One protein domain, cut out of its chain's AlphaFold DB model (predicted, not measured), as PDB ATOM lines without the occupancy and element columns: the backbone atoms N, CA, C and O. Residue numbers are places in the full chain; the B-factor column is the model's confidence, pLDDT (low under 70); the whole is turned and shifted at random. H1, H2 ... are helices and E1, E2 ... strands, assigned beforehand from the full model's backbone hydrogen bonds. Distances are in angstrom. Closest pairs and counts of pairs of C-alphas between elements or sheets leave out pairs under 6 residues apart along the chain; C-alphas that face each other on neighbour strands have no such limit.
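AT A GLANCE: This is residues 406 to 498 of the 716 residues of an uncharacterized protein of Candidatus Altiarchaeales archaeon ex4484_96 (UniProt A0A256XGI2). A small two-stranded hairpin, E1 and E2, has H1 packed over one face, and H2 packs on H1 at a steep tilt, apart from both strands, with short H3 packed on H2. The two long links run along the edges of the hairpin and widen it: residues 426 to 427 and 431 to 432 pair with E2, residues 464 to 465 pair with E1, and residues 469 to 474 stick out as a free loop. The printed part has 93 residues, with three named helices and two named strands in the order H1, H2, H3, E1, E2; the sheet, E1 - E2, is antiparallel. The class is mixed, helices and strands, though under half of the residues are in named elements. The whole is compact, with a radius of gyration of the C-alphas of 12.9 A and spans of 36 by 29 by 27 A.

HOW THE PARTS SIT: H1, residues 406 to 419, touches H2, residues 444 to 453; their closest C-alphas, those of Ala 411 and Val 447, are 5.4 A apart. The two run the same way at a steep tilt of 68 degrees, only just short of perpendicular. H3, residues 458 to 461, touches H2, the closest C-alphas being those of Glu 448 and Ala 461 at 4.7 A. H1 and H3 only just touch, with 3 pairs of C-alphas within 8 A, made by residues 414 to 418 of H1 alone; the closest are Arg 415 and Val 460, 6.6 A. E1, residues 479 to 484, and E2, residues 491 to 497, form a hairpin, antiparallel at 161 degrees; N 481 and O 495 are 3.0 A apart and N 493 and O 483 are 2.9 A apart, within hydrogen-bond range. The closest C-alphas of H1 and E2 are those of Ala 414 and Val 494, 6.4 A. H2 is apart from both strands, and H3 is apart from E2. In H1 and H2 every O i to N i+4 pair is within hydrogen-bond range; H3 is too short for such a pair.

IN THESE COORDINATES: H1 begins at C-alpha 406, (-36.350, -2.534, -19.106), and is 19.9 A long. H2 begins at C-alpha 444, (-35.903, -0.981, -7.203), and is 14.1 A long; H3 has four residues. E1 is 16.5 A long, and E2, 18.9 A long, ends at C-alpha 497, (-39.685, 16.375, -6.838).

THE WHOLE: The two C-alphas farthest apart, those of Gly 435 and Trp 475, are 37.5 A from each other. The printed part has no cut. The links from H1 to H2, 24 residues, and from H3 to E1, 17 residues, are long. The mean pLDDT of the printed part is 74.0; 30 residues are under 70, among them residues 421 to 427, 468 to 478 and 484 to 491.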
ATOM      1  N   GLU A 406     -35.360  -3.289 -19.875       86.56
ATOM      2  CA  GLU A 406     -36.350  -2.534 -19.106       86.56
ATOM      3  C   GLU A 406     -35.726  -1.829 -17.888       86.56
ATOM      4  O   GLU A 406     -36.031  -0.666 -17.608       86.56
ATOM      5  N   VAL A 407     -34.795  -2.503 -17.200       87.75
ATOM      6  CA  VAL A 407     -34.024  -1.952 -16.072       87.75
ATOM      7  C   VAL A 407     -33.096  -0.845 -16.567       87.75
ATOM      8  O   VAL A 407     -33.076   0.245 -15.998       87.75
ATOM      9  N   GLU A 408     -32.369  -1.098 -17.659       90.25
ATOM     10  CA  GLU A 408     -31.487  -0.120 -18.304       90.25
ATOM     11  C   GLU A 408     -32.249   1.141 -18.734       90.25
ATOM     12  O   GLU A 408     -31.772   2.264 -18.543       90.25
ATOM     13  N   LEU A 409     -33.436   0.968 -19.314       88.44
ATOM     14  CA  LEU A 409     -34.233   2.066 -19.847       88.44
ATOM     15  C   LEU A 409     -34.827   2.927 -18.718       88.44
ATOM     16  O   LEU A 409     -34.767   4.157 -18.805       88.44
ATOM     17  N   ILE A 410     -35.282   2.313 -17.618       88.50
ATOM     18  CA  ILE A 410     -35.680   3.039 -16.400       88.50
ATOM     19  C   ILE A 410     -34.472   3.733 -15.748       88.50
ATOM     20  O   ILE A 410     -34.570   4.913 -15.409       88.50
ATOM     21  N   ALA A 411     -33.321   3.064 -15.619       90.62
ATOM     22  CA  ALA A 411     -32.107   3.646 -15.035       90.62
ATOM     23  C   ALA A 411     -31.615   4.871 -15.826       90.62
ATOM     24  O   ALA A 411     -31.302   5.917 -15.249       90.62
ATOM     25  N   LYS A 412     -31.601   4.788 -17.162       89.88
ATOM     26  CA  LYS A 412     -31.255   5.917 -18.039       89.88
ATOM     27  C   LYS A 412     -32.254   7.065 -17.912       89.88
ATOM     28  O   LYS A 412     -31.821   8.211 -17.815       89.88
ATOM     29  N   ALA A 413     -33.556   6.784 -17.846       88.12
ATOM     30  CA  ALA A 413     -34.564   7.822 -17.636       88.12
ATOM     31  C   ALA A 413     -34.444   8.487 -16.253       88.12
ATOM     32  O   ALA A 413     -34.545   9.709 -16.168       88.12
ATOM     33  N   ALA A 414     -34.165   7.725 -15.190       87.69
ATOM     34  CA  ALA A 414     -33.906   8.254 -13.848       87.69
ATOM     35  C   ALA A 414     -32.681   9.184 -13.830       87.69
ATOM     36  O   ALA A 414     -32.772  10.316 -13.349       87.69
ATOM     37  N   ARG A 415     -31.568   8.756 -14.441       91.88
ATOM     38  CA  ARG A 415     -30.361   9.576 -14.628       91.88
ATOM     39  C   ARG A 415     -30.655  10.860 -15.409       91.88
ATOM     40  O   ARG A 415     -30.313  11.947 -14.952       91.88
ATOM     41  N   ASP A 416     -31.289  10.749 -16.573       88.00
ATOM     42  CA  ASP A 416     -31.537  11.895 -17.456       88.00
ATOM     43  C   ASP A 416     -32.545  12.874 -16.837       88.00
ATOM     44  O   ASP A 416     -32.426  14.089 -17.011       88.00
ATOM     45  N   CYS A 417     -33.495  12.364 -16.049       87.25
ATOM     46  CA  CYS A 417     -34.400  13.160 -15.230       87.25
ATOM     47  C   CYS A 417     -33.645  13.935 -14.139       87.25
ATOM     48  O   CYS A 417     -33.838  15.146 -13.987       87.25
ATOM     49  N   TRP A 418     -32.736  13.263 -13.428       87.62
ATOM     50  CA  TRP A 418     -31.913  13.855 -12.378       87.62
ATOM     51  C   TRP A 418     -30.966  14.949 -12.892       87.62
ATOM     52  O   TRP A 418     -30.908  16.028 -12.291       87.62
ATOM     53  N   ASP A 419     -30.279  14.683 -14.007       85.56
ATOM     54  CA  ASP A 419     -29.295  15.572 -14.645       85.56
ATOM     55  C   ASP A 419     -29.929  16.738 -15.418       85.56
ATOM     56  O   ASP A 419     -29.248  17.708 -15.774       85.56
ATOM     57  N   SER A 420     -31.231  16.659 -15.703       82.56
ATOM     58  CA  SER A 420     -31.943  17.716 -16.411       82.56
ATOM     59  C   SER A 420     -31.885  19.048 -15.647       82.56
ATOM     60  O   SER A 420     -32.037  19.113 -14.429       82.56
ATOM     61  N   GLN A 421     -31.711  20.160 -16.372       69.56
ATOM     62  CA  GLN A 421     -31.724  21.510 -15.779       69.56
ATOM     63  C   GLN A 421     -33.137  22.007 -15.422       69.56
ATOM     64  O   GLN A 421     -33.349  23.212 -15.255       69.56
ATOM     65  N   TYR A 422     -34.123  21.113 -15.362       61.44
ATOM     66  CA  TYR A 422     -35.475  21.488 -14.996       61.44
ATOM     67  C   TYR A 422     -35.572  21.784 -13.494       61.44
ATOM     68  O   TYR A 422     -34.770  21.316 -12.685       61.44
ATOM     69  N   GLY A 423     -36.538  22.630 -13.126       65.12
ATOM     70  CA  GLY A 423     -36.797  22.953 -11.724       65.12
ATOM     71  C   GLY A 423     -37.187  21.699 -10.945       65.12
ATOM     72  O   GLY A 423     -37.663  20.731 -11.536       65.12
ATOM     73  N   ALA A 424     -37.004  21.729  -9.628       61.16
ATOM     74  CA  ALA A 424     -37.032  20.529  -8.797       61.16
ATOM     75  C   ALA A 424     -38.386  19.791  -8.720       61.16
ATOM     76  O   ALA A 424     -38.428  18.755  -8.083       61.16
ATOM     77  N   ASP A 425     -39.440  20.273  -9.390       67.06
ATOM     78  CA  ASP A 425     -40.766  19.648  -9.490       67.06
ATOM     79  C   ASP A 425     -41.159  19.445 -10.971       67.06
ATOM     80  O   ASP A 425     -42.098  20.065 -11.478       67.06
ATOM     81  N   THR A 426     -40.393  18.631 -11.706       65.00
ATOM     82  CA  THR A 426     -40.605  18.414 -13.151       65.00
ATOM     83  C   THR A 426     -40.793  16.937 -13.486       65.00
ATOM     84  O   THR A 426     -39.988  16.082 -13.118       65.00
ATOM     85  N   VAL A 427     -41.865  16.650 -14.230       69.62
ATOM     86  CA  VAL A 427     -42.132  15.330 -14.815       69.62
ATOM     87  C   VAL A 427     -41.242  15.150 -16.039       69.62
ATOM     88  O   VAL A 427     -41.227  15.996 -16.937       69.62
ATOM     89  N   CYS A 428     -40.491  14.059 -16.060       80.25
ATOM     90  CA  CYS A 428     -39.541  13.752 -17.119       80.25
ATOM     91  C   CYS A 428     -40.238  13.009 -18.276       80.25
ATOM     92  O   CYS A 428     -41.419  12.665 -18.158       80.25
ATOM     93  N   PRO A 429     -39.578  12.828 -19.438       71.25
ATOM     94  CA  PRO A 429     -40.188  12.141 -20.573       71.25
ATOM     95  C   PRO A 429     -40.710  10.763 -20.160       71.25
ATOM     96  O   PRO A 429     -40.001  10.012 -19.491       71.25
ATOM     97  N   LYS A 430     -41.954  10.457 -20.539       77.56
ATOM     98  CA  LYS A 430     -42.570   9.167 -20.234       77.56
ATOM     99  C   LYS A 430     -41.815   8.035 -20.923       77.56
ATOM    100  O   LYS A 430     -41.334   8.207 -22.045       77.56
ATOM    101  N   ILE A 431     -41.790   6.881 -20.274       82.44
ATOM    102  CA  ILE A 431     -41.383   5.620 -20.885       82.44
ATOM    103  C   ILE A 431     -42.647   4.909 -21.366       82.44
ATOM    104  O   ILE A 431     -43.567   4.710 -20.579       82.44
ATOM    105  N   ASP A 432     -42.664   4.520 -22.636       76.88
ATOM    106  CA  ASP A 432     -43.648   3.599 -23.207       76.88
ATOM    107  C   ASP A 432     -43.221   2.155 -22.887       76.88
ATOM    108  O   ASP A 432     -42.081   1.771 -23.171       76.88
ATOM    109  N   ILE A 433     -44.112   1.387 -22.253       80.06
ATOM    110  CA  ILE A 433     -43.910  -0.021 -21.889       80.06
ATOM    111  C   ILE A 433     -44.883  -0.966 -22.610       80.06
ATOM    112  O   ILE A 433     -44.927  -2.149 -22.282       80.06
ATOM    113  N   SER A 434     -45.614  -0.508 -23.640       69.00
ATOM    114  CA  SER A 434     -46.629  -1.323 -24.343       69.00
ATOM    115  C   SER A 434     -46.061  -2.521 -25.121       69.00
ATOM    116  O   SER A 434     -46.812  -3.306 -25.701       69.00
ATOM    117  N   GLY A 435     -44.732  -2.629 -25.211       74.25
ATOM    118  CA  GLY A 435     -44.013  -3.755 -25.807       74.25
ATOM    119  C   GLY A 435     -43.347  -4.689 -24.793       74.25
ATOM    120  O   GLY A 435     -42.608  -5.574 -25.216       74.25
ATOM    121  N   TRP A 436     -43.534  -4.477 -23.485       82.50
ATOM    122  CA  TRP A 436     -42.900  -5.289 -22.443       82.50
ATOM    123  C   TRP A 436     -43.701  -6.571 -22.194       82.50
ATOM    124  O   TRP A 436     -44.932  -6.564 -22.184       82.50
ATOM    125  N   ASP A 437     -43.004  -7.688 -21.985       71.25
ATOM    126  CA  ASP A 437     -43.647  -8.955 -21.629       71.25
ATOM    127  C   ASP A 437     -44.206  -8.869 -20.196       71.25
ATOM    128  O   ASP A 437     -43.532  -8.405 -19.275       71.25
ATOM    129  N   ALA A 438     -45.440  -9.336 -19.987       61.31
ATOM    130  CA  ALA A 438     -46.130  -9.284 -18.693       61.31
ATOM    131  C   ALA A 438     -45.439 -10.089 -17.567       61.31
ATOM    132  O   ALA A 438     -45.822  -9.971 -16.402       61.31
ATOM    133  N   SER A 439     -44.441 -10.914 -17.898       63.94
ATOM    134  CA  SER A 439     -43.575 -11.618 -16.947       63.94
ATOM    135  C   SER A 439     -42.368 -10.797 -16.464       63.94
ATOM    136  O   SER A 439     -41.724 -11.191 -15.485       63.94
ATOM    137  N   VAL A 440     -42.060  -9.654 -17.088       70.19
ATOM    138  CA  VAL A 440     -40.933  -8.799 -16.687       70.19
ATOM    139  C   VAL A 440     -41.226  -8.124 -15.348       70.19
ATOM    140  O   VAL A 440     -42.205  -7.398 -15.187       70.19
ATOM    141  N   SER A 441     -40.329  -8.317 -14.378       74.31
ATOM    142  CA  SER A 441     -40.382  -7.645 -13.078       74.31
ATOM    143  C   SER A 441     -39.126  -6.805 -12.843       74.31
ATOM    144  O   SER A 441     -38.040  -7.315 -12.574       74.31
ATOM    145  N   VAL A 442     -39.279  -5.481 -12.930       81.31
ATOM    146  CA  VAL A 442     -38.223  -4.524 -12.577       81.31
ATOM    147  C   VAL A 442     -38.355  -4.162 -11.100       81.31
ATOM    148  O   VAL A 442     -39.340  -3.550 -10.685       81.31
ATOM    149  N   THR A 443     -37.359  -4.536 -10.297       84.75
ATOM    150  CA  THR A 443     -37.279  -4.149  -8.881       84.75
ATOM    151  C   THR A 443     -36.518  -2.829  -8.709       84.75
ATOM    152  O   THR A 443     -35.742  -2.441  -9.582       84.75
ATOM    153  N   GLN A 444     -36.697  -2.160  -7.566       88.75
ATOM    154  CA  GLN A 444     -35.903  -0.981  -7.203       88.75
ATOM    155  C   GLN A 444     -34.400  -1.305  -7.156       88.75
ATOM    156  O   GLN A 444     -33.622  -0.618  -7.812       88.75
ATOM    157  N   GLN A 445     -34.022  -2.402  -6.484       87.56
ATOM    158  CA  GLN A 445     -32.626  -2.840  -6.360       87.56
ATOM    159  C   GLN A 445     -31.973  -3.061  -7.729       87.56
ATOM    160  O   GLN A 445     -30.836  -2.662  -7.930       87.56
ATOM    161  N   ASN A 446     -32.699  -3.626  -8.700       88.00
ATOM    162  CA  ASN A 446     -32.180  -3.807 -10.056       88.00
ATOM    163  C   ASN A 446     -31.792  -2.456 -10.694       88.00
ATOM    164  O   ASN A 446     -30.766  -2.349 -11.358       88.00
ATOM    165  N   VAL A 447     -32.608  -1.413 -10.512       89.81
ATOM    166  CA  VAL A 447     -32.334  -0.086 -11.090       89.81
ATOM    167  C   VAL A 447     -31.229   0.643 -10.322       89.81
ATOM    168  O   VAL A 447     -30.417   1.321 -10.949       89.81
ATOM    169  N   GLU A 448     -31.153   0.474  -9.001       89.81
ATOM    170  CA  GLU A 448     -30.050   0.970  -8.160       89.81
ATOM    171  C   GLU A 448     -28.717   0.316  -8.550       89.81
ATOM    172  O   GLU A 448     -27.776   1.027  -8.902       89.81
ATOM    173  N   ASP A 449     -28.667  -1.017  -8.625       87.56
ATOM    174  CA  ASP A 449     -27.488  -1.784  -9.041       87.56
ATOM    175  C   ASP A 449     -27.013  -1.364 -10.443       87.56
ATOM    176  O   ASP A 449     -25.813  -1.208 -10.670       87.56
ATOM    177  N   TYR A 450     -27.932  -1.119 -11.384       91.12
ATOM    178  CA  TYR A 450     -27.581  -0.623 -12.719       91.12
ATOM    179  C   TYR A 450     -27.062   0.830 -12.682       91.12
ATOM    180  O   TYR A 450     -26.099   1.170 -13.377       91.12
ATOM    181  N   LEU A 451     -27.673   1.704 -11.873       89.62
ATOM    182  CA  LEU A 451     -27.224   3.091 -11.700       89.62
ATOM    183  C   LEU A 451     -25.813   3.157 -11.104       89.62
ATOM    184  O   LEU A 451     -24.975   3.873 -11.649       89.62
ATOM    185  N   GLU A 452     -25.532   2.403 -10.042       89.00
ATOM    186  CA  GLU A 452     -24.214   2.338  -9.399       89.00
ATOM    187  C   GLU A 452     -23.188   1.628 -10.293       89.00
ATOM    188  O   GLU A 452     -22.201   2.228 -10.726       89.00
ATOM    189  N   GLN A 453     -23.427   0.355 -10.618       86.25
ATOM    190  CA  GLN A 453     -22.396  -0.548 -11.138       86.25
ATOM    191  C   GLN A 453     -22.148  -0.378 -12.645       86.25
ATOM    192  O   GLN A 453     -21.028  -0.604 -13.101       86.25
ATOM    193  N   ILE A 454     -23.160   0.036 -13.423       88.06
ATOM    194  CA  ILE A 454     -23.033   0.246 -14.879       88.06
ATOM    195  C   ILE A 454     -22.893   1.730 -15.234       88.06
ATOM    196  O   ILE A 454     -22.081   2.085 -16.089       88.06
ATOM    197  N   LEU A 455     -23.682   2.613 -14.609       87.75
ATOM    198  CA  LEU A 455     -23.684   4.042 -14.950       87.75
ATOM    199  C   LEU A 455     -22.768   4.902 -14.060       87.75
ATOM    200  O   LEU A 455     -22.478   6.037 -14.452       87.75
ATOM    201  N   GLY A 456     -22.292   4.398 -12.915       91.50
ATOM    202  CA  GLY A 456     -21.449   5.145 -11.969       91.50
ATOM    203  C   GLY A 456     -22.179   6.317 -11.305       91.50
ATOM    204  O   GLY A 456     -21.613   7.408 -11.190       91.50
ATOM    205  N   ARG A 457     -23.466   6.132 -10.979       91.00
ATOM    206  CA  ARG A 457     -24.427   7.161 -10.538       91.00
ATOM    207  C   ARG A 457     -25.027   6.879  -9.162       91.00
ATOM    208  O   ARG A 457     -26.233   7.024  -8.957       91.00
ATOM    209  N   ASP A 458     -24.157   6.588  -8.206       89.75
ATOM    210  CA  ASP A 458     -24.460   6.466  -6.774       89.75
ATOM    211  C   ASP A 458     -25.270   7.681  -6.263       89.75
ATOM    212  O   ASP A 458     -26.191   7.547  -5.463       89.75
ATOM    213  N   ASP A 459     -25.010   8.886  -6.803       85.75
ATOM    214  CA  ASP A 459     -25.733  10.117  -6.449       85.75
ATOM    215  C   ASP A 459     -27.221  10.124  -6.845       85.75
ATOM    216  O   ASP A 459     -27.969  10.969  -6.340       85.75
ATOM    217  N   VAL A 460     -27.636   9.219  -7.734       87.69
ATOM    218  CA  VAL A 460     -29.024   9.007  -8.174       87.69
ATOM    219  C   VAL A 460     -29.620   7.770  -7.505       87.69
ATOM    220  O   VAL A 460     -30.765   7.835  -7.063       87.69
ATOM    221  N   ALA A 461     -28.849   6.680  -7.400       88.62
ATOM    222  CA  ALA A 461     -29.274   5.428  -6.770       88.62
ATOM    223  C   ALA A 461     -29.734   5.647  -5.317       88.62
ATOM    224  O   ALA A 461     -30.873   5.328  -4.990       88.62
ATOM    225  N   ASP A 462     -28.935   6.359  -4.508       84.56
ATOM    226  CA  ASP A 462     -29.241   6.748  -3.115       84.56
ATOM    227  C   ASP A 462     -30.562   7.544  -2.931       84.56
ATOM    228  O   ASP A 462     -30.957   7.847  -1.799       84.56
ATOM    229  N   LYS A 463     -31.217   7.979  -4.019       83.56
ATOM    230  CA  LYS A 463     -32.406   8.859  -4.014       83.56
ATOM    231  C   LYS A 463     -33.569   8.340  -4.862       83.56
ATOM    232  O   LYS A 463     -34.495   9.103  -5.168       83.56
ATOM    233  N   LEU A 464     -33.507   7.070  -5.249       83.88
ATOM    234  CA  LEU A 464     -34.548   6.370  -5.986       83.88
ATOM    235  C   LEU A 464     -35.647   5.885  -5.024       83.88
ATOM    236  O   LEU A 464     -35.360   5.424  -3.920       83.88
ATOM    237  N   ASP A 465     -36.918   5.986  -5.420       80.31
ATOM    238  CA  ASP A 465     -38.042   5.569  -4.567       80.31
ATOM    239  C   ASP A 465     -39.182   4.950  -5.396       80.31
ATOM    240  O   ASP A 465     -39.921   5.645  -6.104       80.31
ATOM    241  N   PHE A 466     -39.325   3.621  -5.314       75.44
ATOM    242  CA  PHE A 466     -40.424   2.861  -5.917       75.44
ATOM    243  C   PHE A 466     -41.536   2.651  -4.882       75.44
ATOM    244  O   PHE A 466     -41.544   1.667  -4.135       75.44
ATOM    245  N   LYS A 467     -42.536   3.540  -4.840       70.00
ATOM    246  CA  LYS A 467     -43.645   3.391  -3.884       70.00
ATOM    247  C   LYS A 467     -44.821   2.562  -4.400       70.00
ATOM    248  O   LYS A 467     -45.667   3.050  -5.141       70.00
ATOM    249  N   SER A 468     -44.990   1.391  -3.787       47.91
ATOM    250  CA  SER A 468     -46.279   0.697  -3.608       47.91
ATOM    251  C   SER A 468     -46.810   0.806  -2.161       47.91
ATOM    252  O   SER A 468     -47.413  -0.116  -1.620       47.91
ATOM    253  N   GLY A 469     -46.632   1.978  -1.531       36.19
ATOM    254  CA  GLY A 469     -47.435   2.404  -0.374       36.19
ATOM    255  C   GLY A 469     -46.891   2.133   1.040       36.19
ATOM    256  O   GLY A 469     -47.455   1.337   1.782       36.19
ATOM    257  N   SER A 470     -45.895   2.904   1.491       31.88
ATOM    258  CA  SER A 470     -45.896   3.582   2.813       31.88
ATOM    259  C   SER A 470     -44.658   4.483   2.979       31.88
ATOM    260  O   SER A 470     -43.698   4.376   2.221       31.88
ATOM    261  N   LEU A 471     -44.704   5.451   3.903       31.06
ATOM    262  CA  LEU A 471     -43.707   6.527   4.024       31.06
ATOM    263  C   LEU A 471     -42.637   6.256   5.093       31.06
ATOM    264  O   LEU A 471     -42.954   5.950   6.243       31.06
ATOM    265  N   SER A 472     -41.383   6.514   4.725       34.19
ATOM    266  CA  SER A 472     -40.257   6.798   5.622       34.19
ATOM    267  C   SER A 472     -39.857   8.266   5.414       34.19
ATOM    268  O   SER A 472     -39.945   8.767   4.296       34.19
ATOM    269  N   SER A 473     -39.490   8.980   6.482       36.84
ATOM    270  CA  SER A 473     -39.318  10.441   6.458       36.84
ATOM    271  C   SER A 473     -37.849  10.878   6.503       36.84
ATOM    272  O   SER A 473     -37.209  10.758   7.553       36.84
ATOM    273  N   SER A 474     -37.360  11.507   5.435       39.22
ATOM    274  CA  SER A 474     -36.094  12.253   5.413       39.22
ATOM    275  C   SER A 474     -36.320  13.631   4.797       39.22
ATOM    276  O   SER A 474     -36.739  13.735   3.655       39.22
ATOM    277  N   TRP A 475     -36.055  14.694   5.556       39.41
ATOM    278  CA  TRP A 475     -36.381  16.061   5.143       39.41
ATOM    279  C   TRP A 475     -35.212  16.713   4.391       39.41
ATOM    280  O   TRP A 475     -34.162  16.941   4.995       39.41
ATOM    281  N   GLY A 476     -35.440  17.140   3.142       49.81
ATOM    282  CA  GLY A 476     -34.670  18.225   2.513       49.81
ATOM    283  C   GLY A 476     -33.681  17.865   1.397       49.81
ATOM    284  O   GLY A 476     -32.635  18.511   1.311       49.81
ATOM    285  N   SER A 477     -33.993  16.896   0.535       57.78
ATOM    286  CA  SER A 477     -33.232  16.615  -0.695       57.78
ATOM    287  C   SER A 477     -34.158  16.242  -1.853       57.78
ATOM    288  O   SER A 477     -35.120  15.521  -1.620       57.78
ATOM    289  N   ASP A 478     -33.833  16.681  -3.075       67.56
ATOM    290  CA  ASP A 478     -34.513  16.260  -4.310       67.56
ATOM    291  C   ASP A 478     -34.609  14.721  -4.391       67.56
ATOM    292  O   ASP A 478     -33.604  14.034  -4.174       67.56
ATOM    293  N   LEU A 479     -35.783  14.195  -4.750       70.88
ATOM    294  CA  LEU A 479     -36.063  12.760  -4.919       70.88
ATOM    295  C   LEU A 479     -36.427  12.432  -6.373       70.88
ATOM    296  O   LEU A 479     -36.958  13.289  -7.088       70.88
ATOM    297  N   VAL A 480     -36.186  11.182  -6.793       73.12
ATOM    298  CA  VAL A 480     -36.648  10.640  -8.083       73.12
ATOM    299  C   VAL A 480     -37.688   9.548  -7.831       73.12
ATOM    300  O   VAL A 480     -37.353   8.435  -7.427       73.12
ATOM    301  N   CYS A 481     -38.958   9.868  -8.089       79.00
ATOM    302  CA  CYS A 481     -40.064   8.918  -7.969       79.00
ATOM    303  C   CYS A 481     -40.333   8.227  -9.310       79.00
ATOM    304  O   CYS A 481     -40.406   8.883 -10.355       79.00
ATOM    305  N   ILE A 482     -40.544   6.909  -9.259       77.25
ATOM    306  CA  ILE A 482     -40.952   6.085 -10.404       77.25
ATOM    307  C   ILE A 482     -42.342   5.503 -10.108       77.25
ATOM    308  O   ILE A 482     -42.515   4.772  -9.130       77.25
ATOM    309  N   LYS A 483     -43.345   5.839 -10.934       75.75
ATOM    310  CA  LYS A 483     -44.727   5.327 -10.829       75.75
ATOM    311  C   LYS A 483     -45.075   4.503 -12.072       75.75
ATOM    312  O   LYS A 483     -44.979   5.002 -13.193       75.75
ATOM    313  N   TYR A 484     -45.554   3.282 -11.847       62.53
ATOM    314  CA  TYR A 484     -46.280   2.490 -12.839       62.53
ATOM    315  C   TYR A 484     -47.759   2.882 -12.800       62.53
ATOM    316  O   TYR A 484     -48.355   2.884 -11.720       62.53
ATOM    317  N   ASP A 485     -48.353   3.206 -13.949       52.88
ATOM    318  CA  ASP A 485     -49.800   3.409 -14.054       52.88
ATOM    319  C   ASP A 485     -50.452   2.233 -14.783       52.88
ATOM    320  O   ASP A 485     -50.695   2.263 -15.981       52.88
ATOM    321  N   THR A 486     -50.750   1.165 -14.046       50.00
ATOM    322  CA  THR A 486     -51.379  -0.041 -14.606       50.00
ATOM    323  C   THR A 486     -52.876   0.132 -14.901       50.00
ATOM    324  O   THR A 486     -53.574  -0.866 -15.092       50.00
ATOM    325  N   THR A 487     -53.400   1.369 -14.897       44.19
ATOM    326  CA  THR A 487     -54.844   1.647 -14.929       44.19
ATOM    327  C   THR A 487     -55.377   2.422 -16.142       44.19
ATOM    328  O   THR A 487     -56.598   2.397 -16.317       44.19
ATOM    329  N   MET A 488     -54.556   3.047 -17.005       46.22
ATOM    330  CA  MET A 488     -55.037   3.516 -18.331       46.22
ATOM    331  C   MET A 488     -54.068   3.448 -19.512       46.22
ATOM    332  O   MET A 488     -54.540   3.556 -20.642       46.22
ATOM    333  N   VAL A 489     -52.759   3.303 -19.321       51.75
ATOM    334  CA  VAL A 489     -51.826   3.137 -20.447       51.75
ATOM    335  C   VAL A 489     -50.563   2.450 -19.969       51.75
ATOM    336  O   VAL A 489     -50.122   2.696 -18.850       51.75
ATOM    337  N   ASP A 490     -49.964   1.648 -20.842       60.41
ATOM    338  CA  ASP A 490     -48.676   0.992 -20.634       60.41
ATOM    339  C   ASP A 490     -47.533   2.032 -20.601       60.41
ATOM    340  O   ASP A 490     -46.725   2.139 -21.520       60.41
ATOM    341  N   GLU A 491     -47.470   2.840 -19.540       68.69
ATOM    342  CA  GLU A 491     -46.505   3.927 -19.356       68.69
ATOM    343  C   GLU A 491     -45.860   3.900 -17.957       68.69
ATOM    344  O   GLU A 491     -46.524   3.705 -16.931       68.69
ATOM    345  N   VAL A 492     -44.556   4.195 -17.902       76.75
ATOM    346  CA  VAL A 492     -43.820   4.453 -16.653       76.75
ATOM    347  C   VAL A 492     -43.465   5.934 -16.555       76.75
ATOM    348  O   VAL A 492     -42.874   6.532 -17.462       76.75
ATOM    349  N   PHE A 493     -43.815   6.529 -15.416       77.88
ATOM    350  CA  PHE A 493     -43.587   7.937 -15.117       77.88
ATOM    351  C   PHE A 493     -42.380   8.096 -14.200       77.88
ATOM    352  O   PHE A 493     -42.374   7.574 -13.085       77.88
ATOM    353  N   VAL A 494     -41.400   8.880 -14.647       81.06
ATOM    354  CA  VAL A 494     -40.260   9.319 -13.835       81.06
ATOM    355  C   VAL A 494     -40.428  10.808 -13.538       81.06
ATOM    356  O   VAL A 494     -40.658  11.607 -14.453       81.06
ATOM    357  N   SER A 495     -40.327  11.209 -12.274       78.19
ATOM    358  CA  SER A 495     -40.404  12.619 -11.883       78.19
ATOM    359  C   SER A 495     -39.365  12.976 -10.830       78.19
ATOM    360  O   SER A 495     -39.077  12.201  -9.918       78.19
ATOM    361  N   LYS A 496     -38.816  14.187 -10.958       78.88
ATOM    362  CA  LYS A 496     -37.996  14.819  -9.926       78.88
ATOM    363  C   LYS A 496     -38.907  15.718  -9.094       78.88
ATOM    364  O   LYS A 496     -39.624  16.537  -9.677       78.88
ATOM    365  N   THR A 497     -38.907  15.544  -7.774       75.19
ATOM    366  CA  THR A 497     -39.685  16.375  -6.838       75.19
ATOM    367  C   THR A 497     -38.830  16.873  -5.673       75.19
ATOM    368  O   THR A 497     -37.937  16.166  -5.201       75.19
ATOM    369  N   SER A 498     -39.114  18.091  -5.205       69.00
ATOM    370  CA  SER A 498     -38.533  18.672  -3.987       69.00
ATOM    371  C   SER A 498     -39.438  18.581  -2.754       69.00
ATOM    372  O   SER A 498     -39.019  18.988  -1.668       69.00
TER     373      SER A 498